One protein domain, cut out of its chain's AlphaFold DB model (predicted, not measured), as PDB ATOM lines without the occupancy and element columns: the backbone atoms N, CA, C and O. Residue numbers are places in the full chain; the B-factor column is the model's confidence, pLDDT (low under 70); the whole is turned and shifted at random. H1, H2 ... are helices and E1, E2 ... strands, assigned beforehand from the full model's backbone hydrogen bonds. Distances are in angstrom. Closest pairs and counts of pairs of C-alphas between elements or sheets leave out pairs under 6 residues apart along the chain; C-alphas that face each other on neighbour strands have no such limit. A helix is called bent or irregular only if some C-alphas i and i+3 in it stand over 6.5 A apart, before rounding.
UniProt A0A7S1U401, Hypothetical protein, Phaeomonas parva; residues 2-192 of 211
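This is residues 2 to 192 of the 211 residues of the protein "Hypothetical protein" of Phaeomonas parva (UniProt A0A7S1U401). Three helices, H2, H3 and H8, make a long up-and-down bundle, with H1 packed on H2 and the small strand hairpin E1 and E2 on the other side of H1. The short H4 packs on H2 and H8 and leads to a helical hairpin, H5 and H6, which lies off from the bundle and has the tiny H7 at its far corner. The printed part has 191 residues, with eight named helices and two named strands in the order H1, E1, E2, H2, H3, H4, H5, H6, H7, H8; the class is mostly helix, and the one sheet, E1 - E2, is antiparallel. The whole is compact, with a radius of gyration of the C-alphas of 16.9 A and spans of 57 by 43 by 33 A.

H1, residues 2 to 16, begins with C-alpha 2 at (5.730, 14.761, 23.082) and is 21.1 A long from first to last C-alpha. E1, residues 21 to 27, and E2, residues 31 to 36, measure 16.2 A and 16.3 A. H2, residues 44 to 71, is the longest helix at 40.8 A, from C-alpha 44 at (4.693, 38.006, 10.222); it is neither bent nor irregular, but only just: C-alphas 51 and 54 are 6.1 A apart. H3, residues 75 to 91, measures 24.2 A, and H4, residues 99 to 107, 12.8 A. H5, residues 109 to 124, measures 22.6 A, and H6, residues 131 to 148, 26.2 A. H7 has four residues, 150 to 153, and measures 5.3 A. H8, residues 165 to 190, is 37.2 A long and ends with C-alpha 190 at (19.765, 6.497, 16.605).

H2 is the hub, touching H1, H3, H4 and H8. H2 and H3, a helical hairpin, touch at a shallow tilt of 13 degrees, opposite ways, closest at the C-alphas of Gly 69 and Leu 77, 4.6 A apart. H8 touches H2 at a shallow tilt of 17 degrees, the same way, closest at the C-alphas of Leu 182 and Gly 59, 6.5 A. With its residues 179 to 190 alone H8 touches H3, opposite ways, closest at the C-alphas of Gln 186 and Asp 82, 5.7 A. H1 touches residues 49 to 62 of H2 at a steep tilt of 39 degrees, opposite ways, with the C-alphas of His 6 and Gly 58 3.9 A apart. The closest C-alphas of H1 and E2 are those of Glu 7 and Val 34, 6.1 A apart. The hairpin E1 and E2 is antiparallel at 154 degrees, with N 27 and O 31 at 2.8 A and N 33 and O 25 at 2.8 A, within hydrogen-bond range. H4 touches residues 44 to 55 of H2, closest at the C-alphas of Ile 103 and Val 48, 5.1 A, at a tilt of 37 degrees, only just steep. H4 touches H5, closest at the C-alphas of Gly 105 and Leu 112, 5.7 A. H5 and H6, a helical hairpin, touch at a shallow tilt of 29 degrees, closest at the C-alphas of Leu 112 and Thr 144, 5.9 A. H6 and H7 touch only at the corner, and only just, with 3 pairs of C-alphas within 8 A, the closest those of Gln 146 and Leu 153, 5.4 A. Among the pairs that are apart are H2 and H5, and H6 and H8. In H1, H3, H5 and H8 every O i to N i+4 pair is within hydrogen-bond range; H2 has 22 of 24, H4 4 of 5 and H6 13 of 14, and H7 is too short for such a pair.

The two C-alphas farthest apart are those of Ser 72 and Ala 151, 57.5 A. The printed part has no cut. The link from H7 to H8, 11 residues, is long. The mean pLDDT of the printed part is 91.6, and residues 28 to 30 are under 70.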
ATOM      1  N   LEU A   2       4.824  13.790  23.719       87.75
ATOM      2  CA  LEU A   2       5.730  14.761  23.082       87.75
ATOM      3  C   LEU A   2       5.046  15.747  22.116       87.75
ATOM      4  O   LEU A   2       5.358  16.929  22.160       87.75
ATOM      5  N   ILE A   3       4.046  15.301  21.344       88.50
ATOM      6  CA  ILE A   3       3.220  16.197  20.506       88.50
ATOM      7  C   ILE A   3       2.480  17.233  21.359       88.50
ATOM      8  O   ILE A   3       2.416  18.400  21.013       88.50
ATOM      9  N   PHE A   4       1.957  16.835  22.519       90.75
ATOM     10  CA  PHE A   4       1.293  17.777  23.418       90.75
ATOM     11  C   PHE A   4       2.276  18.827  23.952       90.75
ATOM     12  O   PHE A   4       1.931  19.997  24.036       90.75
ATOM     13  N   VAL A   5       3.514  18.432  24.264       94.06
ATOM     14  CA  VAL A   5       4.562  19.367  24.704       94.06
ATOM     15  C   VAL A   5       4.981  20.319  23.576       94.06
ATOM     16  O   VAL A   5       5.191  21.500  23.832       94.06
ATOM     17  N   HIS A   6       5.027  19.833  22.336       95.31
ATOM     18  CA  HIS A   6       5.190  20.664  21.144       95.31
ATOM     19  C   HIS A   6       4.065  21.711  21.042       95.31
ATOM     20  O   HIS A   6       4.335  22.908  21.018       95.31
ATOM     21  N   GLU A   7       2.801  21.294  21.129       94.12
ATOM     22  CA  GLU A   7       1.657  22.215  21.115       94.12
ATOM     23  C   GLU A   7       1.682  23.226  22.274       94.12
ATOM     24  O   GLU A   7       1.381  24.409  22.095       94.12
ATOM     25  N   LEU A   8       2.108  22.809  23.470       93.44
ATOM     26  CA  LEU A   8       2.311  23.728  24.592       93.44
ATOM     27  C   LEU A   8       3.373  24.794  24.298       93.44
ATOM     28  O   LEU A   8       3.251  25.907  24.806       93.44
ATOM     29  N   GLY A   9       4.374  24.493  23.467       95.94
ATOM     30  CA  GLY A   9       5.343  25.476  22.984       95.94
ATOM     31  C   GLY A   9       4.671  26.603  22.199       95.94
ATOM     32  O   GLY A   9       4.885  27.780  22.505       95.94
ATOM     33  N   HIS A  10       3.783  26.260  21.263       95.38
ATOM     34  CA  HIS A  10       2.976  27.249  20.545       95.38
ATOM     35  C   HIS A  10       2.087  28.052  21.496       95.38
ATOM     36  O   HIS A  10       2.079  29.284  21.438       95.38
ATOM     37  N   ALA A  11       1.366  27.376  22.398       94.12
ATOM     38  CA  ALA A  11       0.487  28.033  23.364       94.12
ATOM     39  C   ALA A  11       1.253  29.023  24.255       94.12
ATOM     40  O   ALA A  11       0.815  30.159  24.428       94.12
ATOM     41  N   ALA A  12       2.410  28.622  24.782       95.25
ATOM     42  CA  ALA A  12       3.237  29.470  25.631       95.25
ATOM     43  C   ALA A  12       3.722  30.721  24.882       95.25
ATOM     44  O   ALA A  12       3.614  31.829  25.408       95.25
ATOM     45  N   ALA A  13       4.192  30.569  23.640       96.19
ATOM     46  CA  ALA A  13       4.624  31.703  22.827       96.19
ATOM     47  C   ALA A  13       3.468  32.648  22.480       96.19
ATOM     48  O   ALA A  13       3.632  33.866  22.546       96.19
ATOM     49  N   ALA A  14       2.292  32.106  22.159       93.94
ATOM     50  CA  ALA A  14       1.093  32.889  21.889       93.94
ATOM     51  C   ALA A  14       0.656  33.712  23.107       93.94
ATOM     52  O   ALA A  14       0.442  34.921  22.992       93.94
ATOM     53  N   LEU A  15       0.612  33.091  24.288       93.06
ATOM     54  CA  LEU A  15       0.301  33.785  25.538       93.06
ATOM     55  C   LEU A  15       1.334  34.878  25.847       93.06
ATOM     56  O   LEU A  15       0.954  35.988  26.217       93.06
ATOM     57  N   ALA A  16       2.625  34.606  25.627       94.38
ATOM     58  CA  ALA A  16       3.702  35.567  25.869       94.38
ATOM     59  C   ALA A  16       3.606  36.827  24.989       94.38
ATOM     60  O   ALA A  16       4.034  37.903  25.404       94.38
ATOM     61  N   ILE A  17       3.023  36.722  23.790       93.00
ATOM     62  CA  ILE A  17       2.800  37.868  22.893       93.00
ATOM     63  C   ILE A  17       1.395  38.478  23.018       93.00
ATOM     64  O   ILE A  17       1.049  39.356  22.222       93.00
ATOM     65  N   GLY A  18       0.605  38.041  24.007       89.25
ATOM     66  CA  GLY A  18      -0.734  38.555  24.303       89.25
ATOM     67  C   GLY A  18      -1.843  38.012  23.397       89.25
ATOM     68  O   GLY A  18      -2.903  38.627  23.304       89.25
ATOM     69  N   LEU A  19      -1.611  36.891  22.708       91.12
ATOM     70  CA  LEU A  19      -2.603  36.253  21.851       91.12
ATOM     71  C   LEU A  19      -3.465  35.277  22.674       91.12
ATOM     72  O   LEU A  19      -2.919  34.396  23.342       91.12
ATOM     73  N   PRO A  20      -4.806  35.390  22.638       87.75
ATOM     74  CA  PRO A  20      -5.673  34.482  23.373       87.75
ATOM     75  C   PRO A  20      -5.636  33.079  22.758       87.75
ATOM     76  O   PRO A  20      -6.007  32.874  21.596       87.75
ATOM     77  N   VAL A  21      -5.223  32.105  23.568       88.94
ATOM     78  CA  VAL A  21      -5.334  30.677  23.257       88.94
ATOM     79  C   VAL A  21      -6.767  30.237  23.546       88.94
ATOM     80  O   VAL A  21      -7.228  30.324  24.682       88.94
ATOM     81  N   THR A  22      -7.493  29.796  22.519       82.00
ATOM     82  CA  THR A  22      -8.926  29.468  22.615       82.00
ATOM     83  C   THR A  22      -9.191  28.013  22.987       82.00
ATOM     84  O   THR A  22     -10.301  27.673  23.385       82.00
ATOM     85  N   GLY A  23      -8.177  27.157  22.891       82.56
ATOM     86  CA  GLY A  23      -8.269  25.749  23.257       82.56
ATOM     87  C   GLY A  23      -7.292  24.891  22.468       82.56
ATOM     88  O   GLY A  23      -6.573  25.382  21.598       82.56
ATOM     89  N   MET A  24      -7.299  23.596  22.757       82.88
ATOM     90  CA  MET A  24      -6.542  22.591  22.021       82.88
ATOM     91  C   MET A  24      -7.528  21.652  21.340       82.88
ATOM     92  O   MET A  24      -8.429  21.128  21.995       82.88
ATOM     93  N   MET A  25      -7.374  21.453  20.035       78.94
ATOM     94  CA  MET A  25      -8.199  20.521  19.274       78.94
ATOM     95  C   MET A  25      -7.352  19.359  18.780       78.94
ATOM     96  O   MET A  25      -6.199  19.538  18.401       78.94
ATOM     97  N   PHE A  26      -7.924  18.160  18.775       75.38
ATOM     98  CA  PHE A  26      -7.285  17.026  18.126       75.38
ATOM     99  C   PHE A  26      -7.613  17.077  16.634       75.38
ATOM    100  O   PHE A  26      -8.777  16.957  16.248       75.38
ATOM    101  N   VAL A  27      -6.597  17.291  15.803       70.88
ATOM    102  CA  VAL A  27      -6.711  17.206  14.351       70.88
ATOM    103  C   VAL A  27      -6.486  15.745  13.973       70.88
ATOM    104  O   VAL A  27      -5.391  15.220  14.206       70.88
ATOM    105  N   PRO A  28      -7.493  15.068  13.389       60.16
ATOM    106  CA  PRO A  28      -7.339  13.690  12.958       60.16
ATOM    107  C   PRO A  28      -6.062  13.526  12.136       60.16
ATOM    108  O   PRO A  28      -5.806  14.299  11.216       60.16
ATOM    109  N   PHE A  29      -5.261  12.523  12.495       65.44
ATOM    110  CA  PHE A  29      -4.026  12.135  11.808       65.44
ATOM    111  C   PHE A  29      -2.832  13.104  11.887       65.44
ATOM    112  O   PHE A  29      -1.715  12.663  11.634       65.44
ATOM    113  N   MET A  30      -3.028  14.374  12.264       63.91
ATOM    114  CA  MET A  30      -1.935  15.337  12.496       63.91
ATOM    115  C   MET A  30      -1.567  15.453  13.984       63.91
ATOM    116  O   MET A  30      -0.432  15.786  14.307       63.91
ATOM    117  N   GLY A  31      -2.483  15.102  14.895       71.81
ATOM    118  CA  GLY A  31      -2.239  15.097  16.337       71.81
ATOM    119  C   GLY A  31      -3.080  16.142  17.061       71.81
ATOM    120  O   GLY A  31      -4.287  16.215  16.864       71.81
ATOM    121  N   ALA A  32      -2.466  16.927  17.938       74.75
ATOM    122  CA  ALA A  32      -3.126  18.057  18.590       74.75
ATOM    123  C   ALA A  32      -2.709  19.354  17.888       74.75
ATOM    124  O   ALA A  32      -1.612  19.410  17.358       74.75
ATOM    125  N   ALA A  33      -3.575  20.362  17.884       78.81
ATOM    126  CA  ALA A  33      -3.276  21.705  17.410       78.81
ATOM    127  C   ALA A  33      -3.831  22.728  18.404       78.81
ATOM    128  O   ALA A  33      -4.973  22.604  18.876       78.81
ATOM    129  N   VAL A  34      -3.049  23.755  18.721       78.25
ATOM    130  CA  VAL A  34      -3.540  24.891  19.508       78.25
ATOM    131  C   VAL A  34      -4.354  25.832  18.627       78.25
ATOM    132  O   VAL A  34      -3.887  26.352  17.619       78.25
ATOM    133  N   THR A  35      -5.583  26.103  19.054       79.44
ATOM    134  CA  THR A  35      -6.424  27.129  18.439       79.44
ATOM    135  C   THR A  35      -6.148  28.480  19.087       79.44
ATOM    136  O   THR A  35      -6.054  28.602  20.313       79.44
ATOM    137  N   MET A  36      -6.001  29.503  18.252       83.38
ATOM    138  CA  MET A  36      -5.686  30.864  18.673       83.38
ATOM    139  C   MET A  36      -6.526  31.843  17.865       83.38
ATOM    140  O   MET A  36      -6.795  31.606  16.686       83.38
ATOM    141  N   ARG A  37      -6.913  32.962  18.479       79.06
ATOM    142  CA  ARG A  37      -7.691  34.001  17.794       79.06
ATOM    143  C   ARG A  37      -6.835  35.223  17.505       79.06
ATOM    144  O   ARG A  37      -6.294  35.815  18.432       79.06
ATOM    145  N   GLY A  38      -6.797  35.641  16.242       78.75
ATOM    146  CA  GLY A  38      -6.134  36.870  15.816       78.75
ATOM    147  C   GLY A  38      -4.664  36.706  15.438       78.75
ATOM    148  O   GLY A  38      -3.970  37.711  15.281       78.75
ATOM    149  N   LEU A  39      -4.190  35.464  15.267       83.31
ATOM    150  CA  LEU A  39      -2.850  35.174  14.750       83.31
ATOM    151  C   LEU A  39      -2.655  35.850  13.382       83.31
ATOM    152  O   LEU A  39      -1.591  36.403  13.104       83.31
ATOM    153  N   GLU A  40      -3.712  35.885  12.570       81.62
ATOM    154  CA  GLU A  40      -3.804  36.505  11.246       81.62
ATOM    155  C   GLU A  40      -3.541  38.009  11.238       81.62
ATOM    156  O   GLU A  40      -3.026  38.533  10.252       81.62
ATOM    157  N   PHE A  41      -3.818  38.700  12.345       85.25
ATOM    158  CA  PHE A  41      -3.638  40.149  12.452       85.25
ATOM    159  C   PHE A  41      -2.254  40.540  12.978       85.25
ATOM    160  O   PHE A  41      -1.888  41.716  12.952       85.25
ATOM    161  N   LEU A  42      -1.462  39.574  13.450       88.62
ATOM    162  CA  LEU A  42      -0.112  39.837  13.935       88.62
ATOM    163  C   LEU A  42       0.868  40.076  12.787       88.62
ATOM    164  O   LEU A  42       0.695  39.574  11.681       88.62
ATOM    165  N   ALA A  43       1.951  40.798  13.081       92.44
ATOM    166  CA  ALA A  43       3.101  40.895  12.189       92.44
ATOM    167  C   ALA A  43       3.693  39.506  11.901       92.44
ATOM    168  O   ALA A  43       3.765  38.660  12.797       92.44
ATOM    169  N   ALA A  44       4.179  39.296  10.678       92.62
ATOM    170  CA  ALA A  44       4.693  38.006  10.222       92.62
ATOM    171  C   ALA A  44       5.823  37.480  11.124       92.62
ATOM    172  O   ALA A  44       5.884  36.292  11.411       92.62
ATOM    173  N   SER A  45       6.668  38.368  11.655       94.12
ATOM    174  CA  SER A  45       7.722  37.994  12.604       94.12
ATOM    175  C   SER A  45       7.181  37.385  13.901       94.12
ATOM    176  O   SER A  45       7.774  36.449  14.423       94.12
ATOM    177  N   LYS A  46       6.041  37.861  14.415       94.31
ATOM    178  CA  LYS A  46       5.408  37.290  15.613       94.31
ATOM    179  C   LYS A  46       4.786  35.925  15.329       94.31
ATOM    180  O   LYS A  46       4.890  35.035  16.163       94.31
ATOM    181  N   GLN A  47       4.182  35.752  14.153       93.19
ATOM    182  CA  GLN A  47       3.654  34.454  13.717       93.19
ATOM    183  C   GLN A  47       4.776  33.412  13.627       93.19
ATOM    184  O   GLN A  47       4.634  32.307  14.138       93.19
ATOM    185  N   VAL A  48       5.927  33.799  13.064       95.25
ATOM    186  CA  VAL A  48       7.133  32.959  13.008       95.25
ATOM    187  C   VAL A  48       7.625  32.575  14.404       95.25
ATOM    188  O   VAL A  48       7.976  31.421  14.617       95.25
ATOM    189  N   VAL A  49       7.634  33.507  15.365       96.19
ATOM    190  CA  VAL A  49       8.031  33.201  16.753       96.19
ATOM    191  C   VAL A  49       7.126  32.128  17.361       96.19
ATOM    192  O   VAL A  49       7.635  31.190  17.969       96.19
ATOM    193  N   VAL A  50       5.808  32.229  17.161       95.31
ATOM    194  CA  VAL A  50       4.866  31.197  17.623       95.31
ATOM    195  C   VAL A  50       5.144  29.868  16.926       95.31
ATOM    196  O   VAL A  50       5.243  28.854  17.610       95.31
ATOM    197  N   ALA A  51       5.332  29.862  15.604       95.06
ATOM    198  CA  ALA A  51       5.588  28.647  14.829       95.06
ATOM    199  C   ALA A  51       6.919  27.960  15.192       95.06
ATOM    200  O   ALA A  51       6.991  26.741  15.207       95.06
ATOM    201  N   ILE A  52       7.971  28.708  15.539       97.50
ATOM    202  CA  ILE A  52       9.255  28.137  15.993       97.50
ATOM    203  C   ILE A  52       9.137  27.519  17.394       97.50
ATOM    204  O   ILE A  52       9.839  26.555  17.707       97.50
ATOM    205  N   ALA A  53       8.269  28.066  18.247       97.38
ATOM    206  CA  ALA A  53       8.188  27.661  19.645       97.38
ATOM    207  C   ALA A  53       7.770  26.196  19.829       97.38
ATOM    208  O   ALA A  53       8.290  25.540  20.731       97.38
ATOM    209  N   GLY A  54       6.888  25.668  18.974       96.38
ATOM    210  CA  GLY A  54       6.471  24.266  19.036       96.38
ATOM    211  C   GLY A  54       7.624  23.296  18.787       96.38
ATOM    212  O   GLY A  54       7.986  22.557  19.708       96.38
ATOM    213  N   PRO A  55       8.282  23.338  17.612       97.38
ATOM    214  CA  PRO A  55       9.437  22.501  17.306       97.38
ATOM    215  C   PRO A  55      10.598  22.666  18.292       97.38
ATOM    216  O   PRO A  55      11.283  21.695  18.609       97.38
ATOM    217  N   LEU A  56      10.812  23.877  18.819       98.19
ATOM    218  CA  LEU A  56      11.840  24.132  19.828       98.19
ATOM    219  C   LEU A  56      11.528  23.413  21.147       98.19
ATOM    220  O   LEU A  56      12.357  22.654  21.649       98.19
ATOM    221  N   VAL A  57      10.337  23.628  21.711       98.06
ATOM    222  CA  VAL A  57       9.937  23.038  23.000       98.06
ATOM    223  C   VAL A  57       9.748  21.526  22.873       98.06
ATOM    224  O   VAL A  57      10.217  20.769  23.725       98.06
ATOM    225  N   GLY A  58       9.130  21.068  21.783       97.31
ATOM    226  CA  GLY A  58       8.990  19.651  21.462       97.31
ATOM    227  C   GLY A  58      10.341  18.961  21.264       97.31
ATOM    228  O   GLY A  58      10.527  17.839  21.735       97.31
ATOM    229  N   GLY A  59      11.298  19.639  20.632       97.75
ATOM    230  CA  GLY A  59      12.667  19.168  20.454       97.75
ATOM    231  C   GLY A  59      13.440  19.032  21.762       97.75
ATOM    232  O   GLY A  59      14.063  18.001  22.007       97.75
ATOM    233  N   VAL A  60      13.347  20.033  22.644       98.25
ATOM    234  CA  VAL A  60      13.937  19.970  23.993       98.25
ATOM    235  C   VAL A  60      13.335  18.814  24.793       98.25
ATOM    236  O   VAL A  60      14.067  18.071  25.446       98.25
ATOM    237  N   ALA A  61      12.019  18.612  24.708       98.06
ATOM    238  CA  ALA A  61      11.356  17.497  25.372       98.06
ATOM    239  C   ALA A  61      11.809  16.136  24.820       98.06
ATOM    240  O   ALA A  61      12.075  15.224  25.602       98.06
ATOM    241  N   ALA A  62      11.954  16.000  23.498       97.81
ATOM    242  CA  ALA A  62      12.509  14.795  22.883       97.81
ATOM    243  C   ALA A  62      13.956  14.543  23.344       97.81
ATOM    244  O   ALA A  62      14.285  13.421  23.717       97.81
ATOM    245  N   GLY A  63      14.782  15.590  23.437       97.69
ATOM    246  CA  GLY A  63      16.140  15.508  23.985       97.69
ATOM    247  C   GLY A  63      16.185  15.072  25.449       97.69
ATOM    248  O   GLY A  63      17.013  14.242  25.816       97.69
ATOM    249  N   ALA A  64      15.261  15.555  26.282       98.00
ATOM    250  CA  ALA A  64      15.145  15.105  27.667       98.00
ATOM    251  C   ALA A  64      14.765  13.615  27.759       98.00
ATOM    252  O   ALA A  64      15.315  12.887  28.585       98.00
ATOM    253  N   VAL A  65      13.868  13.144  26.886       97.50
ATOM    254  CA  VAL A  65      13.505  11.719  26.802       97.50
ATOM    255  C   VAL A  65      14.674  10.876  26.289       97.50
ATOM    256  O   VAL A  65      14.908   9.798  26.833       97.50
ATOM    257  N   ALA A  66      15.445  11.368  25.314       96.69
ATOM    258  CA  ALA A  66      16.658  10.699  24.837       96.69
ATOM    259  C   ALA A  66      17.666  10.537  25.978       96.69
ATOM    260  O   ALA A  66      18.119   9.430  26.251       96.69
ATOM    261  N   ALA A  67      17.963  11.621  26.704       96.88
ATOM    262  CA  ALA A  67      18.881  11.595  27.840       96.88
ATOM    263  C   ALA A  67      18.432  10.599  28.921       96.88
ATOM    264  O   ALA A  67      19.249   9.827  29.425       96.88
ATOM    265  N   ALA A  68      17.132  10.562  29.234       97.06
ATOM    266  CA  ALA A  68      16.570   9.564  30.138       97.06
ATOM    267  C   ALA A  68      16.784   8.136  29.603       97.06
ATOM    268  O   ALA A  68      17.278   7.283  30.338       97.06
ATOM    269  N   GLY A  69      16.498   7.900  28.319       95.81
ATOM    270  CA  GLY A  69      16.682   6.604  27.664       95.81
ATOM    271  C   GLY A  69      18.124   6.109  27.666       95.81
ATOM    272  O   GLY A  69      18.351   4.931  27.932       95.81
ATOM    273  N   HIS A  70      19.094   6.994  27.455       94.81
ATOM    274  CA  HIS A  70      20.519   6.660  27.550       94.81
ATOM    275  C   HIS A  70      20.948   6.387  28.991       94.81
ATOM    276  O   HIS A  70      21.632   5.403  29.254       94.81
ATOM    277  N   SER A  71      20.482   7.193  29.950       95.94
ATOM    278  CA  SER A  71      20.832   7.008  31.366       95.94
ATOM    279  C   SER A  71      20.298   5.704  31.969       95.94
ATOM    280  O   SER A  71      20.906   5.157  32.885       95.94
ATOM    281  N   SER A  72      19.172   5.201  31.458       95.06
ATOM    282  CA  SER A  72      18.520   3.985  31.947       95.06
ATOM    283  C   SER A  72      18.697   2.774  31.022       95.06
ATOM    284  O   SER A  72      18.002   1.782  31.218       95.06
ATOM    285  N   ASP A  73      19.519   2.886  29.971       92.19
ATOM    286  CA  ASP A  73      19.630   1.938  28.842       92.19
ATOM    287  C   ASP A  73      18.271   1.421  28.316       92.19
ATOM    288  O   ASP A  73      18.072   0.235  28.060       92.19
ATOM    289  N   SER A  74      17.288   2.318  28.183       93.75
ATOM    290  CA  SER A  74      15.938   1.969  27.732       93.75
ATOM    291  C   SER A  74      15.763   2.240  26.243       93.75
ATOM    292  O   SER A  74      15.555   3.383  25.828       93.75
ATOM    293  N   ASP A  75      15.744   1.178  25.439       91.81
ATOM    294  CA  ASP A  75      15.491   1.275  23.995       91.81
ATOM    295  C   ASP A  75      14.097   1.838  23.682       91.81
ATOM    296  O   ASP A  75      13.924   2.557  22.701       91.81
ATOM    297  N   PHE A  76      13.111   1.604  24.556       92.81
ATOM    298  CA  PHE A  76      11.786   2.211  24.426       92.81
ATOM    299  C   PHE A  76      11.847   3.742  24.499       92.81
ATOM    300  O   PHE A  76      11.258   4.423  23.661       92.81
ATOM    301  N   LEU A  77      12.569   4.297  25.479       95.19
ATOM    302  CA  LEU A  77      12.704   5.749  25.619       95.19
ATOM    303  C   LEU A  77      13.537   6.348  24.484       95.19
ATOM    304  O   LEU A  77      13.155   7.388  23.952       95.19
ATOM    305  N   LYS A  78      14.613   5.674  24.058       95.25
ATOM    306  CA  LYS A  78      15.393   6.098  22.886       95.25
ATOM    307  C   LYS A  78      14.515   6.119  21.627       95.25
ATOM    308  O   LYS A  78      14.520   7.111  20.904       95.25
ATOM    309  N   ALA A  79      13.693   5.093  21.393       94.06
ATOM    310  CA  ALA A  79      12.771   5.042  20.254       94.06
ATOM    311  C   ALA A  79      11.674   6.115  20.350       94.06
ATOM    312  O   ALA A  79      11.310   6.738  19.351       94.06
ATOM    313  N   LEU A  80      11.166   6.380  21.558       95.19
ATOM    314  CA  LEU A  80      10.187   7.437  21.799       95.19
ATOM    315  C   LEU A  80      10.774   8.833  21.545       95.19
ATOM    316  O   LEU A  80      10.085   9.695  20.997       95.19
ATOM    317  N   ALA A  81      12.033   9.058  21.921       96.44
ATOM    318  CA  ALA A  81      12.752  10.285  21.612       96.44
ATOM    319  C   ALA A  81      13.002  10.435  20.108       96.44
ATOM    320  O   ALA A  81      12.767  11.515  19.571       96.44
ATOM    321  N   ASP A  82      13.391   9.352  19.424       95.56
ATOM    322  CA  ASP A  82      13.571   9.335  17.969       95.56
ATOM    323  C   ASP A  82      12.291   9.750  17.241       95.56
ATOM    324  O   ASP A  82      12.298  10.658  16.409       95.56
ATOM    325  N   TRP A  83      11.163   9.157  17.639       94.56
ATOM    326  CA  TRP A  83       9.846   9.551  17.153       94.56
ATOM    327  C   TRP A  83       9.544  11.026  17.451       94.56
ATOM    328  O   TRP A  83       9.026  11.747  16.599       94.56
ATOM    329  N   GLY A  84       9.892  11.497  18.651       95.81
ATOM    330  CA  GLY A  84       9.769  12.897  19.043       95.81
ATOM    331  C   GLY A  84      10.522  13.842  18.110       95.81
ATOM    332  O   GLY A  84       9.929  14.791  17.598       95.81
ATOM    333  N   PHE A  85      11.805  13.590  17.857       97.56
ATOM    334  CA  PHE A  85      12.596  14.392  16.924       97.56
ATOM    335  C   PHE A  85      12.024  14.343  15.508       97.56
ATOM    336  O   PHE A  85      11.845  15.397  14.895       97.56
ATOM    337  N   MET A  86      11.642  13.152  15.041       95.00
ATOM    338  CA  MET A  86      11.073  12.951  13.713       95.00
ATOM    339  C   MET A  86       9.810  13.796  13.517       95.00
ATOM    340  O   MET A  86       9.667  14.448  12.487       95.00
ATOM    341  N   VAL A  87       8.913  13.835  14.506       93.69
ATOM    342  CA  VAL A  87       7.692  14.653  14.444       93.69
ATOM    343  C   VAL A  87       8.013  16.151  14.384       93.69
ATOM    344  O   VAL A  87       7.418  16.865  13.581       93.69
ATOM    345  N   ASN A  88       8.973  16.636  15.177       96.44
ATOM    346  CA  ASN A  88       9.370  18.049  15.131       96.44
ATOM    347  C   ASN A  88      10.012  18.416  13.780       96.44
ATOM    348  O   ASN A  88       9.692  19.458  13.214       96.44
ATOM    349  N   LEU A  89      10.877  17.555  13.231       96.69
ATOM    350  CA  LEU A  89      11.472  17.745  11.903       96.69
ATOM    351  C   LEU A  89      10.424  17.694  10.788       96.69
ATOM    352  O   LEU A  89      10.481  18.496   9.859       96.69
ATOM    353  N   PHE A  90       9.450  16.791  10.899       93.56
ATOM    354  CA  PHE A  90       8.321  16.718   9.981       93.56
ATOM    355  C   PHE A  90       7.524  18.027   9.994       93.56
ATOM    356  O   PHE A  90       7.283  18.601   8.934       93.56
ATOM    357  N   ASN A  91       7.201  18.558  11.179       94.56
ATOM    358  CA  ASN A  91       6.521  19.848  11.306       94.56
ATOM    359  C   ASN A  91       7.352  21.018  10.762       94.56
ATOM    360  O   ASN A  91       6.784  22.007  10.315       94.56
ATOM    361  N   LEU A  92       8.680  20.912  10.710       96.75
ATOM    362  CA  LEU A  92       9.536  21.927  10.096       96.75
ATOM    363  C   LEU A  92       9.602  21.850   8.567       96.75
ATOM    364  O   LEU A  92      10.221  22.720   7.967       96.75
ATOM    365  N   MET A  93       8.961  20.894   7.889       95.00
ATOM    366  CA  MET A  93       8.967  20.886   6.423       95.00
ATOM    367  C   MET A  93       8.296  22.146   5.828       95.00
ATOM    368  O   MET A  93       7.301  22.628   6.374       95.00
ATOM    369  N   PRO A  94       8.776  22.666   4.676       93.75
ATOM    370  CA  PRO A  94       8.245  23.862   3.997       93.75
ATOM    371  C   PRO A  94       6.884  23.639   3.304       93.75
ATOM    372  O   PRO A  94       6.666  24.050   2.166       93.75
ATOM    373  N   VAL A  95       5.963  22.961   3.976       92.06
ATOM    374  CA  VAL A  95       4.651  22.550   3.475       92.06
ATOM    375  C   VAL A  95       3.587  23.276   4.292       92.06
ATOM    376  O   VAL A  95       3.665  23.338   5.518       92.06
ATOM    377  N   SER A  96       2.593  23.862   3.627       87.62
ATOM    378  CA  SER A  96       1.527  24.582   4.323       87.62
ATOM    379  C   SER A  96       0.696  23.628   5.186       87.62
ATOM    380  O   SER A  96       0.370  22.518   4.770       87.62
ATOM    381  N   GLY A  97       0.315  24.097   6.374       84.88
ATOM    382  CA  GLY A  97      -0.327  23.290   7.414       84.88
ATOM    383  C   GLY A  97       0.658  22.719   8.436       84.88
ATOM    384  O   GLY A  97       0.212  22.241   9.471       84.88
ATOM    385  N   LEU A  98       1.964  22.817   8.172       91.75
ATOM    386  CA  LEU A  98       3.044  22.507   9.110       91.75
ATOM    387  C   LEU A  98       3.761  23.802   9.532       91.75
ATOM    388  O   LEU A  98       3.696  24.816   8.825       91.75
ATOM    389  N   ASP A  99       4.479  23.774  10.654       94.50
ATOM    390  CA  ASP A  99       5.202  24.938  11.192       94.50
ATOM    391  C   ASP A  99       6.212  25.522  10.206       94.50
ATOM    392  O   ASP A  99       6.293  26.738  10.033       94.50
ATOM    393  N   GLY A 100       6.953  24.671   9.496       94.50
ATOM    394  CA  GLY A 100       7.919  25.081   8.481       94.50
ATOM    395  C   GLY A 100       7.279  25.827   7.316       94.50
ATOM    396  O   GLY A 100       7.874  26.768   6.785       94.50
ATOM    397  N   GLY A 101       6.039  25.480   6.962       92.75
ATOM    398  CA  GLY A 101       5.227  26.230   6.009       92.75
ATOM    399  C   GLY A 101       4.925  27.644   6.503       92.75
ATOM    400  O   GLY A 101       5.117  28.604   5.755       92.75
ATOM    401  N   TYR A 102       4.535  27.806   7.770       90.81
ATOM    402  CA  TYR A 102       4.333  29.132   8.368       90.81
ATOM    403  C   TYR A 102       5.639  29.933   8.444       90.81
ATOM    404  O   TYR A 102       5.661  31.113   8.084       90.81
ATOM    405  N   ILE A 103       6.742  29.295   8.851       95.56
ATOM    406  CA  ILE A 103       8.049  29.942   9.020       95.56
ATOM    407  C   ILE A 103       8.609  30.407   7.671       95.56
ATOM    408  O   ILE A 103       8.896  31.591   7.473       95.56
ATOM    409  N   LEU A 104       8.759  29.486   6.717       95.62
ATOM    410  CA  LEU A 104       9.387  29.777   5.429       95.62
ATOM    411  C   LEU A 104       8.435  30.482   4.458       95.62
ATOM    412  O   LEU A 104       8.879  31.332   3.680       95.62
ATOM    413  N   GLY A 105       7.127  30.229   4.547       92.38
ATOM    414  CA  GLY A 105       6.111  30.962   3.790       92.38
ATOM    415  C   GLY A 105       6.095  32.454   4.126       92.38
ATOM    416  O   GLY A 105       5.990  33.288   3.220       92.38
ATOM    417  N   ALA A 106       6.318  32.814   5.397       92.25
ATOM    418  CA  ALA A 106       6.461  34.205   5.824       92.25
ATOM    419  C   ALA A 106       7.720  34.885   5.241       92.25
ATOM    420  O   ALA A 106       7.737  36.102   5.022       92.25
ATOM    421  N   CYS A 107       8.775  34.117   4.945       93.50
ATOM    422  CA  CYS A 107       9.958  34.613   4.238       93.50
ATOM    423  C   CYS A 107       9.679  34.813   2.742       93.50
ATOM    424  O   CYS A 107       9.988  35.879   2.186       93.50
ATOM    425  N   SER A 108       9.108  33.800   2.088       93.06
ATOM    426  CA  SER A 108       8.767  33.819   0.667       93.06
ATOM    427  C   SER A 108       7.780  32.708   0.309       93.06
ATOM    428  O   SER A 108       8.024  31.535   0.584       93.06
ATOM    429  N   ARG A 109       6.734  33.049  -0.453       92.44
ATOM    430  CA  ARG A 109       5.795  32.068  -1.035       92.44
ATOM    431  C   ARG A 109       6.469  31.014  -1.923       92.44
ATOM    432  O   ARG A 109       5.912  29.946  -2.140       92.44
ATOM    433  N   TRP A 110       7.664  31.300  -2.444       95.19
ATOM    434  CA  TRP A 110       8.415  30.346  -3.262       95.19
ATOM    435  C   TRP A 110       8.902  29.141  -2.457       95.19
ATOM    436  O   TRP A 110       9.002  28.056  -3.022       95.19
ATOM    437  N   PHE A 111       9.129  29.289  -1.146       95.25
ATOM    438  CA  PHE A 111       9.425  28.141  -0.288       95.25
ATOM    439  C   PHE A 111       8.232  27.192  -0.187       95.25
ATOM    440  O   PHE A 111       8.430  25.986  -0.257       95.25
ATOM    441  N   LEU A 112       7.004  27.720  -0.129       93.44
ATOM    442  CA  LEU A 112       5.788  26.899  -0.152       93.44
ATOM    443  C   LEU A 112       5.642  26.146  -1.474       93.44
ATOM    444  O   LEU A 112       5.217  24.996  -1.488       93.44
ATOM    445  N   LEU A 113       5.984  26.780  -2.600       96.06
ATOM    446  CA  LEU A 113       5.973  26.097  -3.893       96.06
ATOM    447  C   LEU A 113       7.026  24.986  -3.943       96.06
ATOM    448  O   LEU A 113       6.714  23.875  -4.360       96.06
ATOM    449  N   ALA A 114       8.247  25.278  -3.489       96.44
ATOM    450  CA  ALA A 114       9.332  24.306  -3.450       96.44
ATOM    451  C   ALA A 114       8.999  23.116  -2.536       96.44
ATOM    452  O   ALA A 114       9.164  21.974  -2.951       96.44
ATOM    453  N   GLY A 115       8.480  23.366  -1.331       95.06
ATOM    454  CA  GLY A 115       8.115  22.316  -0.381       95.06
ATOM    455  C   GLY A 115       6.939  21.464  -0.844       95.06
ATOM    456  O   GLY A 115       7.038  20.238  -0.846       95.06
ATOM    457  N   THR A 116       5.860  22.092  -1.324       95.25
ATOM    458  CA  THR A 116       4.728  21.370  -1.930       95.25
ATOM    459  C   THR A 116       5.185  20.537  -3.132       95.25
ATOM    460  O   THR A 116       4.807  19.372  -3.248       95.25
ATOM    461  N   GLY A 117       6.027  21.097  -4.007       96.38
ATOM    462  CA  GLY A 117       6.572  20.392  -5.167       96.38
ATOM    463  C   GLY A 117       7.453  19.203  -4.778       96.38
ATOM    464  O   GLY A 117       7.284  18.116  -5.327       96.38
ATOM    465  N   ALA A 118       8.340  19.377  -3.795       95.56
ATOM    466  CA  ALA A 118       9.200  18.312  -3.285       95.56
ATOM    467  C   ALA A 118       8.388  17.165  -2.667       95.56
ATOM    468  O   ALA A 118       8.657  15.999  -2.954       95.56
ATOM    469  N   MET A 119       7.353  17.478  -1.880       94.38
ATOM    470  CA  MET A 119       6.464  16.460  -1.316       94.38
ATOM    471  C   MET A 119       5.668  15.731  -2.407       94.38
ATOM    472  O   MET A 119       5.554  14.507  -2.369       94.38
ATOM    473  N   GLY A 120       5.167  16.457  -3.411       95.25
ATOM    474  CA  GLY A 120       4.491  15.863  -4.566       95.25
ATOM    475  C   GLY A 120       5.403  14.924  -5.356       95.25
ATOM    476  O   GLY A 120       4.989  13.826  -5.722       95.25
ATOM    477  N   TYR A 121       6.666  15.311  -5.552       95.88
ATOM    478  CA  TYR A 121       7.666  14.457  -6.186       95.88
ATOM    479  C   TYR A 121       7.973  13.207  -5.353       95.88
ATOM    480  O   TYR A 121       8.007  12.113  -5.907       95.88
ATOM    481  N   ALA A 122       8.134  13.337  -4.034       94.00
ATOM    482  CA  ALA A 122       8.393  12.199  -3.149       94.00
ATOM    483  C   ALA A 122       7.240  11.175  -3.146       94.00
ATOM    484  O   ALA A 122       7.490   9.969  -3.135       94.00
ATOM    485  N   LEU A 123       5.990  11.645  -3.205       93.25
ATOM    486  CA  LEU A 123       4.802  10.800  -3.375       93.25
ATOM    487  C   LEU A 123       4.787  10.108  -4.743       93.25
ATOM    488  O   LEU A 123       4.592   8.899  -4.822       93.25
ATOM    489  N   TYR A 124       5.032  10.861  -5.819       94.62
ATOM    490  CA  TYR A 124       5.073  10.323  -7.180       94.62
ATOM    491  C   TYR A 124       6.174   9.269  -7.364       94.62
ATOM    492  O   TYR A 124       5.947   8.231  -7.978       94.62
ATOM    493  N   ALA A 125       7.356   9.516  -6.800       95.12
ATOM    494  CA  ALA A 125       8.501   8.617  -6.860       95.12
ATOM    495  C   ALA A 125       8.362   7.384  -5.943       95.12
ATOM    496  O   ALA A 125       9.261   6.549  -5.917       95.12
ATOM    497  N   GLY A 126       7.275   7.271  -5.171       91.00
ATOM    498  CA  GLY A 126       7.051   6.156  -4.250       91.00
ATOM    499  C   GLY A 126       7.948   6.167  -3.009       91.00
ATOM    500  O   GLY A 126       7.973   5.184  -2.275       91.00
ATOM    501  N   VAL A 127       8.660   7.270  -2.742       91.06
ATOM    502  CA  VAL A 127       9.466   7.449  -1.518       91.06
ATOM    503  C   VAL A 127       8.554   7.513  -0.292       91.06
ATOM    504  O   VAL A 127       8.899   7.036   0.786       91.06
ATOM    505  N   ILE A 128       7.370   8.101  -0.464       85.38
ATOM    506  CA  ILE A 128       6.345   8.231   0.565       85.38
ATOM    507  C   ILE A 128       5.084   7.524   0.061       85.38
ATOM    508  O   ILE A 128       4.536   7.903  -0.966       85.38
ATOM    509  N   GLY A 129       4.609   6.513   0.791       82.81
ATOM    510  CA  GLY A 129       3.410   5.732   0.435       82.81
ATOM    511  C   GLY A 129       2.185   5.993   1.317       82.81
ATOM    512  O   GLY A 129       1.210   5.250   1.254       82.81
ATOM    513  N   ASN A 130       2.232   7.001   2.194       85.19
ATOM    514  CA  ASN A 130       1.191   7.215   3.198       85.19
ATOM    515  C   ASN A 130       0.030   8.073   2.636       85.19
ATOM    516  O   ASN A 130       0.277   9.214   2.236       85.19
ATOM    517  N   PRO A 131      -1.236   7.601   2.667       85.50
ATOM    518  CA  PRO A 131      -2.389   8.358   2.164       85.50
ATOM    519  C   PRO A 131      -2.601   9.710   2.864       85.50
ATOM    520  O   PRO A 131      -3.125  10.643   2.259       85.50
ATOM    521  N   LEU A 132      -2.144   9.865   4.108       85.69
ATOM    522  CA  LEU A 132      -2.189  11.144   4.824       85.69
ATOM    523  C   LEU A 132      -1.342  12.221   4.149       85.69
ATOM    524  O   LEU A 132      -1.714  13.390   4.144       85.69
ATOM    525  N   MET A 133      -0.232  11.829   3.527       87.69
ATOM    526  CA  MET A 133       0.656  12.763   2.837       87.69
ATOM    527  C   MET A 133       0.007  13.308   1.566       87.69
ATOM    528  O   MET A 133       0.262  14.449   1.197       87.69
ATOM    529  N   VAL A 134      -0.905  12.550   0.950       91.31
ATOM    530  CA  VAL A 134      -1.737  13.047  -0.154       91.31
ATOM    531  C   VAL A 134      -2.703  14.122   0.342       91.31
ATOM    532  O   VAL A 134      -2.824  15.167  -0.291       91.31
ATOM    533  N   LEU A 135      -3.354  13.923   1.493       89.12
ATOM    534  CA  LEU A 135      -4.242  14.937   2.071       89.12
ATOM    535  C   LEU A 135      -3.478  16.226   2.416       89.12
ATOM    536  O   LEU A 135      -3.916  17.321   2.057       89.12
ATOM    537  N   ILE A 136      -2.312  16.089   3.054       90.44
ATOM    538  CA  ILE A 136      -1.428  17.218   3.370       90.44
ATOM    539  C   ILE A 136      -0.958  17.902   2.077       90.44
ATOM    540  O   ILE A 136      -0.962  19.130   2.006       90.44
ATOM    541  N   LEU A 137      -0.639  17.143   1.022       93.00
ATOM    542  CA  LEU A 137      -0.291  17.692  -0.291       93.00
ATOM    543  C   LEU A 137      -1.422  18.509  -0.893       93.00
ATOM    544  O   LEU A 137      -1.163  19.610  -1.363       93.00
ATOM    545  N   LEU A 138      -2.653  18.004  -0.878       93.31
ATOM    546  CA  LEU A 138      -3.795  18.722  -1.440       93.31
ATOM    547  C   LEU A 138      -4.049  20.031  -0.690       93.31
ATOM    548  O   LEU A 138      -4.208  21.080  -1.318       93.31
ATOM    549  N   MET A 139      -4.017  19.994   0.645       90.62
ATOM    550  CA  MET A 139      -4.180  21.191   1.469       90.62
ATOM    551  C   MET A 139      -3.036  22.186   1.246       90.62
ATOM    552  O   MET A 139      -3.279  23.386   1.087       90.62
ATOM    553  N   SER A 140      -1.797  21.694   1.160       92.31
ATOM    554  CA  SER A 140      -0.631  22.532   0.899       92.31
ATOM    555  C   SER A 140      -0.657  23.131  -0.503       92.31
ATOM    556  O   SER A 140      -0.418  24.321  -0.661       92.31
ATOM    557  N   ALA A 141      -1.020  22.354  -1.523       94.56
ATOM    558  CA  ALA A 141      -1.142  22.822  -2.899       94.56
ATOM    559  C   ALA A 141      -2.220  23.897  -3.037       94.56
ATOM    560  O   ALA A 141      -1.975  24.916  -3.682       94.56
ATOM    561  N   TYR A 142      -3.374  23.714  -2.390       93.81
ATOM    562  CA  TYR A 142      -4.430  24.720  -2.367       93.81
ATOM    563  C   TYR A 142      -3.957  26.020  -1.701       93.81
ATOM    564  O   TYR A 142      -4.079  27.093  -2.292       93.81
ATOM    565  N   ASN A 143      -3.335  25.936  -0.522       91.62
ATOM    566  CA  ASN A 143      -2.818  27.116   0.171       91.62
ATOM    567  C   ASN A 143      -1.687  27.811  -0.612       91.62
ATOM    568  O   ASN A 143      -1.682  29.038  -0.745       91.62
ATOM    569  N   THR A 144      -0.760  27.047  -1.196       93.06
ATOM    570  CA  THR A 144       0.266  27.580  -2.097       93.06
ATOM    571  C   THR A 144      -0.401  28.297  -3.270       93.06
ATOM    572  O   THR A 144      -0.041  29.435  -3.560       93.06
ATOM    573  N   ALA A 145      -1.409  27.700  -3.911       93.50
ATOM    574  CA  ALA A 145      -2.117  28.307  -5.036       93.50
ATOM    575  C   ALA A 145      -2.806  29.627  -4.650       93.50
ATOM    576  O   ALA A 145      -2.712  30.590  -5.411       93.50
ATOM    577  N   GLN A 146      -3.400  29.734  -3.457       93.31
ATOM    578  CA  GLN A 146      -3.968  30.995  -2.953       93.31
ATOM    579  C   GLN A 146      -2.926  32.130  -2.891       93.31
ATOM    580  O   GLN A 146      -3.242  33.280  -3.191       93.31
ATOM    581  N   HIS A 147      -1.655  31.828  -2.594       90.00
ATOM    582  CA  HIS A 147      -0.570  32.823  -2.591       90.00
ATOM    583  C   HIS A 147      -0.167  33.331  -3.985       90.00
ATOM    584  O   HIS A 147       0.478  34.384  -4.095       90.00
ATOM    585  N   PHE A 148      -0.517  32.604  -5.046       92.12
ATOM    586  CA  PHE A 148      -0.272  33.006  -6.435       92.12
ATOM    587  C   PHE A 148      -1.528  33.566  -7.113       92.12
ATOM    588  O   PHE A 148      -1.407  34.498  -7.906       92.12
ATOM    589  N   PHE A 149      -2.712  33.069  -6.749       92.75
ATOM    590  CA  PHE A 149      -3.994  33.378  -7.390       92.75
ATOM    591  C   PHE A 149      -5.072  33.834  -6.379       92.75
ATOM    592  O   PHE A 149      -6.159  33.250  -6.320       92.75
ATOM    593  N   PRO A 150      -4.815  34.881  -5.566       91.62
ATOM    594  CA  PRO A 150      -5.728  35.281  -4.491       91.62
ATOM    595  C   PRO A 150      -7.074  35.825  -4.996       91.62
ATOM    596  O   PRO A 150      -8.070  35.745  -4.285       91.62
ATOM    597  N   ALA A 151      -7.128  36.363  -6.220       90.06
ATOM    598  CA  ALA A 151      -8.365  36.878  -6.808       90.06
ATOM    599  C   ALA A 151      -9.353  35.758  -7.182       90.06
ATOM    600  O   ALA A 151     -10.558  35.986  -7.204       90.06
ATOM    601  N   GLN A 152      -8.845  34.559  -7.477       93.25
ATOM    602  CA  GLN A 152      -9.640  33.410  -7.911       93.25
ATOM    603  C   GLN A 152      -9.947  32.450  -6.759       93.25
ATOM    604  O   GLN A 152     -11.032  31.881  -6.711       93.25
ATOM    605  N   LEU A 153      -8.991  32.257  -5.846       89.56
ATOM    606  CA  LEU A 153      -9.055  31.231  -4.796       89.56
ATOM    607  C   LEU A 153      -9.301  31.802  -3.391       89.56
ATOM    608  O   LEU A 153      -9.292  31.055  -2.410       89.56
ATOM    609  N   GLY A 154      -9.509  33.116  -3.289       87.75
ATOM    610  CA  GLY A 154      -9.549  33.838  -2.023       87.75
ATOM    611  C   GLY A 154      -8.148  34.164  -1.504       87.75
ATOM    612  O   GLY A 154      -7.167  33.473  -1.795       87.75
ATOM    613  N   ALA A 155      -8.044  35.256  -0.743       78.12
ATOM    614  CA  ALA A 155      -6.776  35.657  -0.152       78.12
ATOM    615  C   ALA A 155      -6.329  34.609   0.885       78.12
ATOM    616  O   ALA A 155      -7.117  34.269   1.772       78.12
ATOM    617  N   PRO A 156      -5.082  34.109   0.806       79.44
ATOM    618  CA  PRO A 156      -4.556  33.243   1.844       79.44
ATOM    619  C   PRO A 156      -4.408  34.034   3.141       79.44
ATOM    620  O   PRO A 156      -4.375  35.270   3.145       79.44
ATOM    621  N   PHE A 157      -4.221  33.308   4.239       75.75
ATOM    622  CA  PHE A 157      -3.709  33.886   5.473       75.75
ATOM    623  C   PHE A 157      -2.436  34.697   5.175       75.75
ATOM    624  O   PHE A 157      -1.412  34.145   4.773       75.75
ATOM    625  N   ARG A 158      -2.504  36.023   5.338       70.88
ATOM    626  CA  ARG A 158      -1.379  36.929   5.110       70.88
ATOM    627  C   ARG A 158      -1.323  37.942   6.235       70.88
ATOM    628  O   ARG A 158      -2.269  38.696   6.440       70.88
ATOM    629  N   SER A 159      -0.188  37.979   6.925       80.50
ATOM    630  CA  SER A 159       0.061  39.020   7.914       80.50
ATOM    631  C   SER A 159      -0.065  40.414   7.279       80.50
ATOM    632  O   SER A 159       0.492  40.634   6.194       80.50
ATOM    633  N   PRO A 160      -0.715  41.376   7.956       83.06
ATOM    634  CA  PRO A 160      -0.782  42.760   7.496       83.06
ATOM    635  C   PRO A 160       0.595  43.442   7.461       83.06
ATOM    636  O   PRO A 160       0.770  44.425   6.744       83.06
ATOM    637  N   VAL A 161       1.581  42.924   8.205       91.19
ATOM    638  CA  VAL A 161       2.931  43.496   8.293       91.19
ATOM    639  C   VAL A 161       3.965  42.434   7.898       91.19
ATOM    640  O   VAL A 161       4.249  41.530   8.693       91.19
ATOM    641  N   PRO A 162       4.547  42.509   6.682       92.19
ATOM    642  CA  PRO A 162       5.549  41.549   6.231       92.19
ATOM    643  C   PRO A 162       6.877  41.716   6.982       92.19
ATOM    644  O   PRO A 162       7.186  42.785   7.506       92.19
ATOM    645  N   MET A 163       7.698  40.661   6.988       95.25
ATOM    646  CA  MET A 163       9.034  40.716   7.588       95.25
ATOM    647  C   MET A 163      10.005  41.583   6.778       95.25
ATOM    648  O   MET A 163      10.049  41.501   5.545       95.25
ATOM    649  N   THR A 164      10.848  42.342   7.481       96.56
ATOM    650  CA  THR A 164      11.999  43.047   6.897       96.56
ATOM    651  C   THR A 164      13.060  42.050   6.404       96.56
ATOM    652  O   THR A 164      13.091  40.907   6.868       96.56
ATOM    653  N   PRO A 165      13.980  42.442   5.500       96.75
ATOM    654  CA  PRO A 165      15.064  41.558   5.063       96.75
ATOM    655  C   PRO A 165      15.915  41.013   6.220       96.75
ATOM    656  O   PRO A 165      16.247  39.831   6.230       96.75
ATOM    657  N   ALA A 166      16.196  41.842   7.230       97.12
ATOM    658  CA  ALA A 166      16.924  41.425   8.426       97.12
ATOM    659  C   ALA A 166      16.145  40.373   9.233       97.12
ATOM    660  O   ALA A 166      16.715  39.362   9.631       97.12
ATOM    661  N   GLN A 167      14.834  40.561   9.413       97.06
ATOM    662  CA  GLN A 167      13.976  39.570  10.072       97.06
ATOM    663  C   GLN A 167      13.949  38.250   9.299       97.06
ATOM    664  O   GLN A 167      14.058  37.197   9.911       97.06
ATOM    665  N   LYS A 168      13.880  38.286   7.963       97.00
ATOM    666  CA  LYS A 168      13.945  37.071   7.132       97.00
ATOM    667  C   LYS A 168      15.275  36.337   7.283       97.00
ATOM    668  O   LYS A 168      15.272  35.113   7.358       97.00
ATOM    669  N   LEU A 169      16.391  37.068   7.343       97.00
ATOM    670  CA  LEU A 169      17.712  36.480   7.562       97.00
ATOM    671  C   LEU A 169      17.798  35.812   8.938       97.00
ATOM    672  O   LEU A 169      18.185  34.651   9.020       97.00
ATOM    673  N   VAL A 170      17.386  36.514   9.998       97.62
ATOM    674  CA  VAL A 170      17.360  35.968  11.365       97.62
ATOM    675  C   VAL A 170      16.465  34.732  11.439       97.62
ATOM    676  O   VAL A 170      16.893  33.708  11.961       97.62
ATOM    677  N   THR A 171      15.265  34.791  10.859       97.25
ATOM    678  CA  THR A 171      14.350  33.648  10.767       97.25
ATOM    679  C   THR A 171      14.981  32.480  10.019       97.25
ATOM    680  O   THR A 171      14.900  31.352  10.488       97.25
ATOM    681  N   GLY A 172      15.636  32.732   8.882       96.94
ATOM    682  CA  GLY A 172      16.311  31.695   8.105       96.94
ATOM    683  C   GLY A 172      17.434  31.019   8.891       96.94
ATOM    684  O   GLY A 172      17.503  29.795   8.922       96.94
ATOM    685  N   VAL A 173      18.270  31.799   9.582       97.81
ATOM    686  CA  VAL A 173      19.341  31.272  10.443       97.81
ATOM    687  C   VAL A 173      18.763  30.470  11.608       97.81
ATOM    688  O   VAL A 173      19.219  29.357  11.858       97.81
ATOM    689  N   ALA A 174      17.740  30.990  12.290       97.62
ATOM    690  CA  ALA A 174      17.086  30.300  13.401       97.62
ATOM    691  C   ALA A 174      16.436  28.983  12.951       97.62
ATOM    692  O   ALA A 174      16.609  27.958  13.604       97.62
ATOM    693  N   TYR A 175      15.745  28.996  11.811       98.00
ATOM    694  CA  TYR A 175      15.135  27.812  11.213       98.00
ATOM    695  C   TYR A 175      16.189  26.757  10.856       98.00
ATOM    696  O   TYR A 175      16.064  25.605  11.263       98.00
ATOM    697  N   MET A 176      17.262  27.146  10.157       98.00
ATOM    698  CA  MET A 176      18.335  26.217   9.783       98.00
ATOM    699  C   MET A 176      19.068  25.666  11.007       98.00
ATOM    700  O   MET A 176      19.376  24.477  11.051       98.00
ATOM    701  N   GLY A 177      19.308  26.507  12.016       98.38
ATOM    702  CA  GLY A 177      19.898  26.086  13.284       98.38
ATOM    703  C   GLY A 177      19.018  25.080  14.023       98.38
ATOM    704  O   GLY A 177      19.525  24.072  14.504       98.38
ATOM    705  N   LEU A 178      17.703  25.305  14.056       98.31
ATOM    706  CA  LEU A 178      16.755  24.395  14.694       98.31
ATOM    707  C   LEU A 178      16.661  23.056  13.956       98.31
ATOM    708  O   LEU A 178      16.788  22.012  14.588       98.31
ATOM    709  N   VAL A 179      16.509  23.070  12.627       98.25
ATOM    710  CA  VAL A 179      16.512  21.846  11.808       98.25
ATOM    711  C   VAL A 179      17.815  21.072  12.006       98.25
ATOM    712  O   VAL A 179      17.779  19.872  12.267       98.25
ATOM    713  N   GLY A 180      18.961  21.755  11.929       98.31
ATOM    714  CA  GLY A 180      20.274  21.138  12.109       98.31
ATOM    715  C   GLY A 180      20.455  20.533  13.501       98.31
ATOM    716  O   GLY A 180      20.909  19.397  13.614       98.31
ATOM    717  N   ALA A 181      20.047  21.247  14.553       98.25
ATOM    718  CA  ALA A 181      20.131  20.758  15.926       98.25
ATOM    719  C   ALA A 181      19.250  19.523  16.156       98.25
ATOM    720  O   ALA A 181      19.707  18.552  16.755       98.25
ATOM    721  N   LEU A 182      18.010  19.533  15.657       98.12
ATOM    722  CA  LEU A 182      17.095  18.397  15.792       98.12
ATOM    723  C   LEU A 182      17.571  17.183  14.993       98.12
ATOM    724  O   LEU A 182      17.540  16.072  15.514       98.12
ATOM    725  N   ALA A 183      18.048  17.386  13.762       97.69
ATOM    726  CA  ALA A 183      18.582  16.308  12.936       97.69
ATOM    727  C   ALA A 183      19.827  15.674  13.570       97.69
ATOM    728  O   ALA A 183      19.910  14.453  13.656       97.69
ATOM    729  N   ALA A 184      20.755  16.493  14.075       97.62
ATOM    730  CA  ALA A 184      21.945  16.005  14.766       97.62
ATOM    731  C   ALA A 184      21.595  15.256  16.063       97.62
ATOM    732  O   ALA A 184      22.167  14.205  16.339       97.62
ATOM    733  N   ALA A 185      20.636  15.764  16.845       96.69
ATOM    734  CA  ALA A 185      20.182  15.099  18.064       96.69
ATOM    735  C   ALA A 185      19.491  13.757  17.771       96.69
ATOM    736  O   ALA A 185      19.712  12.780  18.487       96.69
ATOM    737  N   GLN A 186      18.687  13.693  16.707       96.62
ATOM    738  CA  GLN A 186      18.046  12.457  16.270       96.62
ATOM    739  C   GLN A 186      19.074  11.423  15.808       96.62
ATOM    740  O   GLN A 186      19.003  10.270  16.222       96.62
ATOM    741  N   ASP A 187      20.038  11.836  14.985       95.50
ATOM    742  CA  ASP A 187      21.106  10.960  14.502       95.50
ATOM    743  C   ASP A 187      21.925  10.390  15.668       95.50
ATOM    744  O   ASP A 187      22.044   9.173  15.804       95.50
ATOM    745  N   ALA A 188      22.353  11.249  16.600       94.19
ATOM    746  CA  ALA A 188      23.055  10.828  17.812       94.19
ATOM    747  C   ALA A 188      22.240   9.825  18.647       94.19
ATOM    748  O   ALA A 188      22.784   8.849  19.155       94.19
ATOM    749  N   ASN A 189      20.925  10.025  18.757       94.31
ATOM    750  CA  ASN A 189      20.047   9.107  19.475       94.31
ATOM    751  C   ASN A 189      19.876   7.752  18.757       94.31
ATOM    752  O   ASN A 189      19.736   6.726  19.425       94.31
ATOM    753  N   ARG A 190      19.911   7.722  17.417       88.69
ATOM    754  CA  ARG A 190      19.765   6.497  16.605       88.69
ATOM    755  C   ARG A 190      20.972   5.576  16.645       88.69
ATOM    756  O   ARG A 190      20.787   4.367  16.549       88.69
ATOM    757  N   LEU A 191      22.181   6.114  16.782       84.12
ATOM    758  CA  LEU A 191      23.407   5.306  16.773       84.12
ATOM    759  C   LEU A 191      23.451   4.265  17.901       84.12
ATOM    760  O   LEU A 191      24.102   3.234  17.757       84.12
ATOM    761  N   GLU A 192      22.731   4.502  18.997       76.50
ATOM    762  CA  GLU A 192      22.697   3.612  20.166       76.50
ATOM    763  C   GLU A 192      21.359   2.874  20.334       76.50
ATOM    764  O   GLU A 192      21.134   2.186  21.337       76.50
TER     765      GLU A 192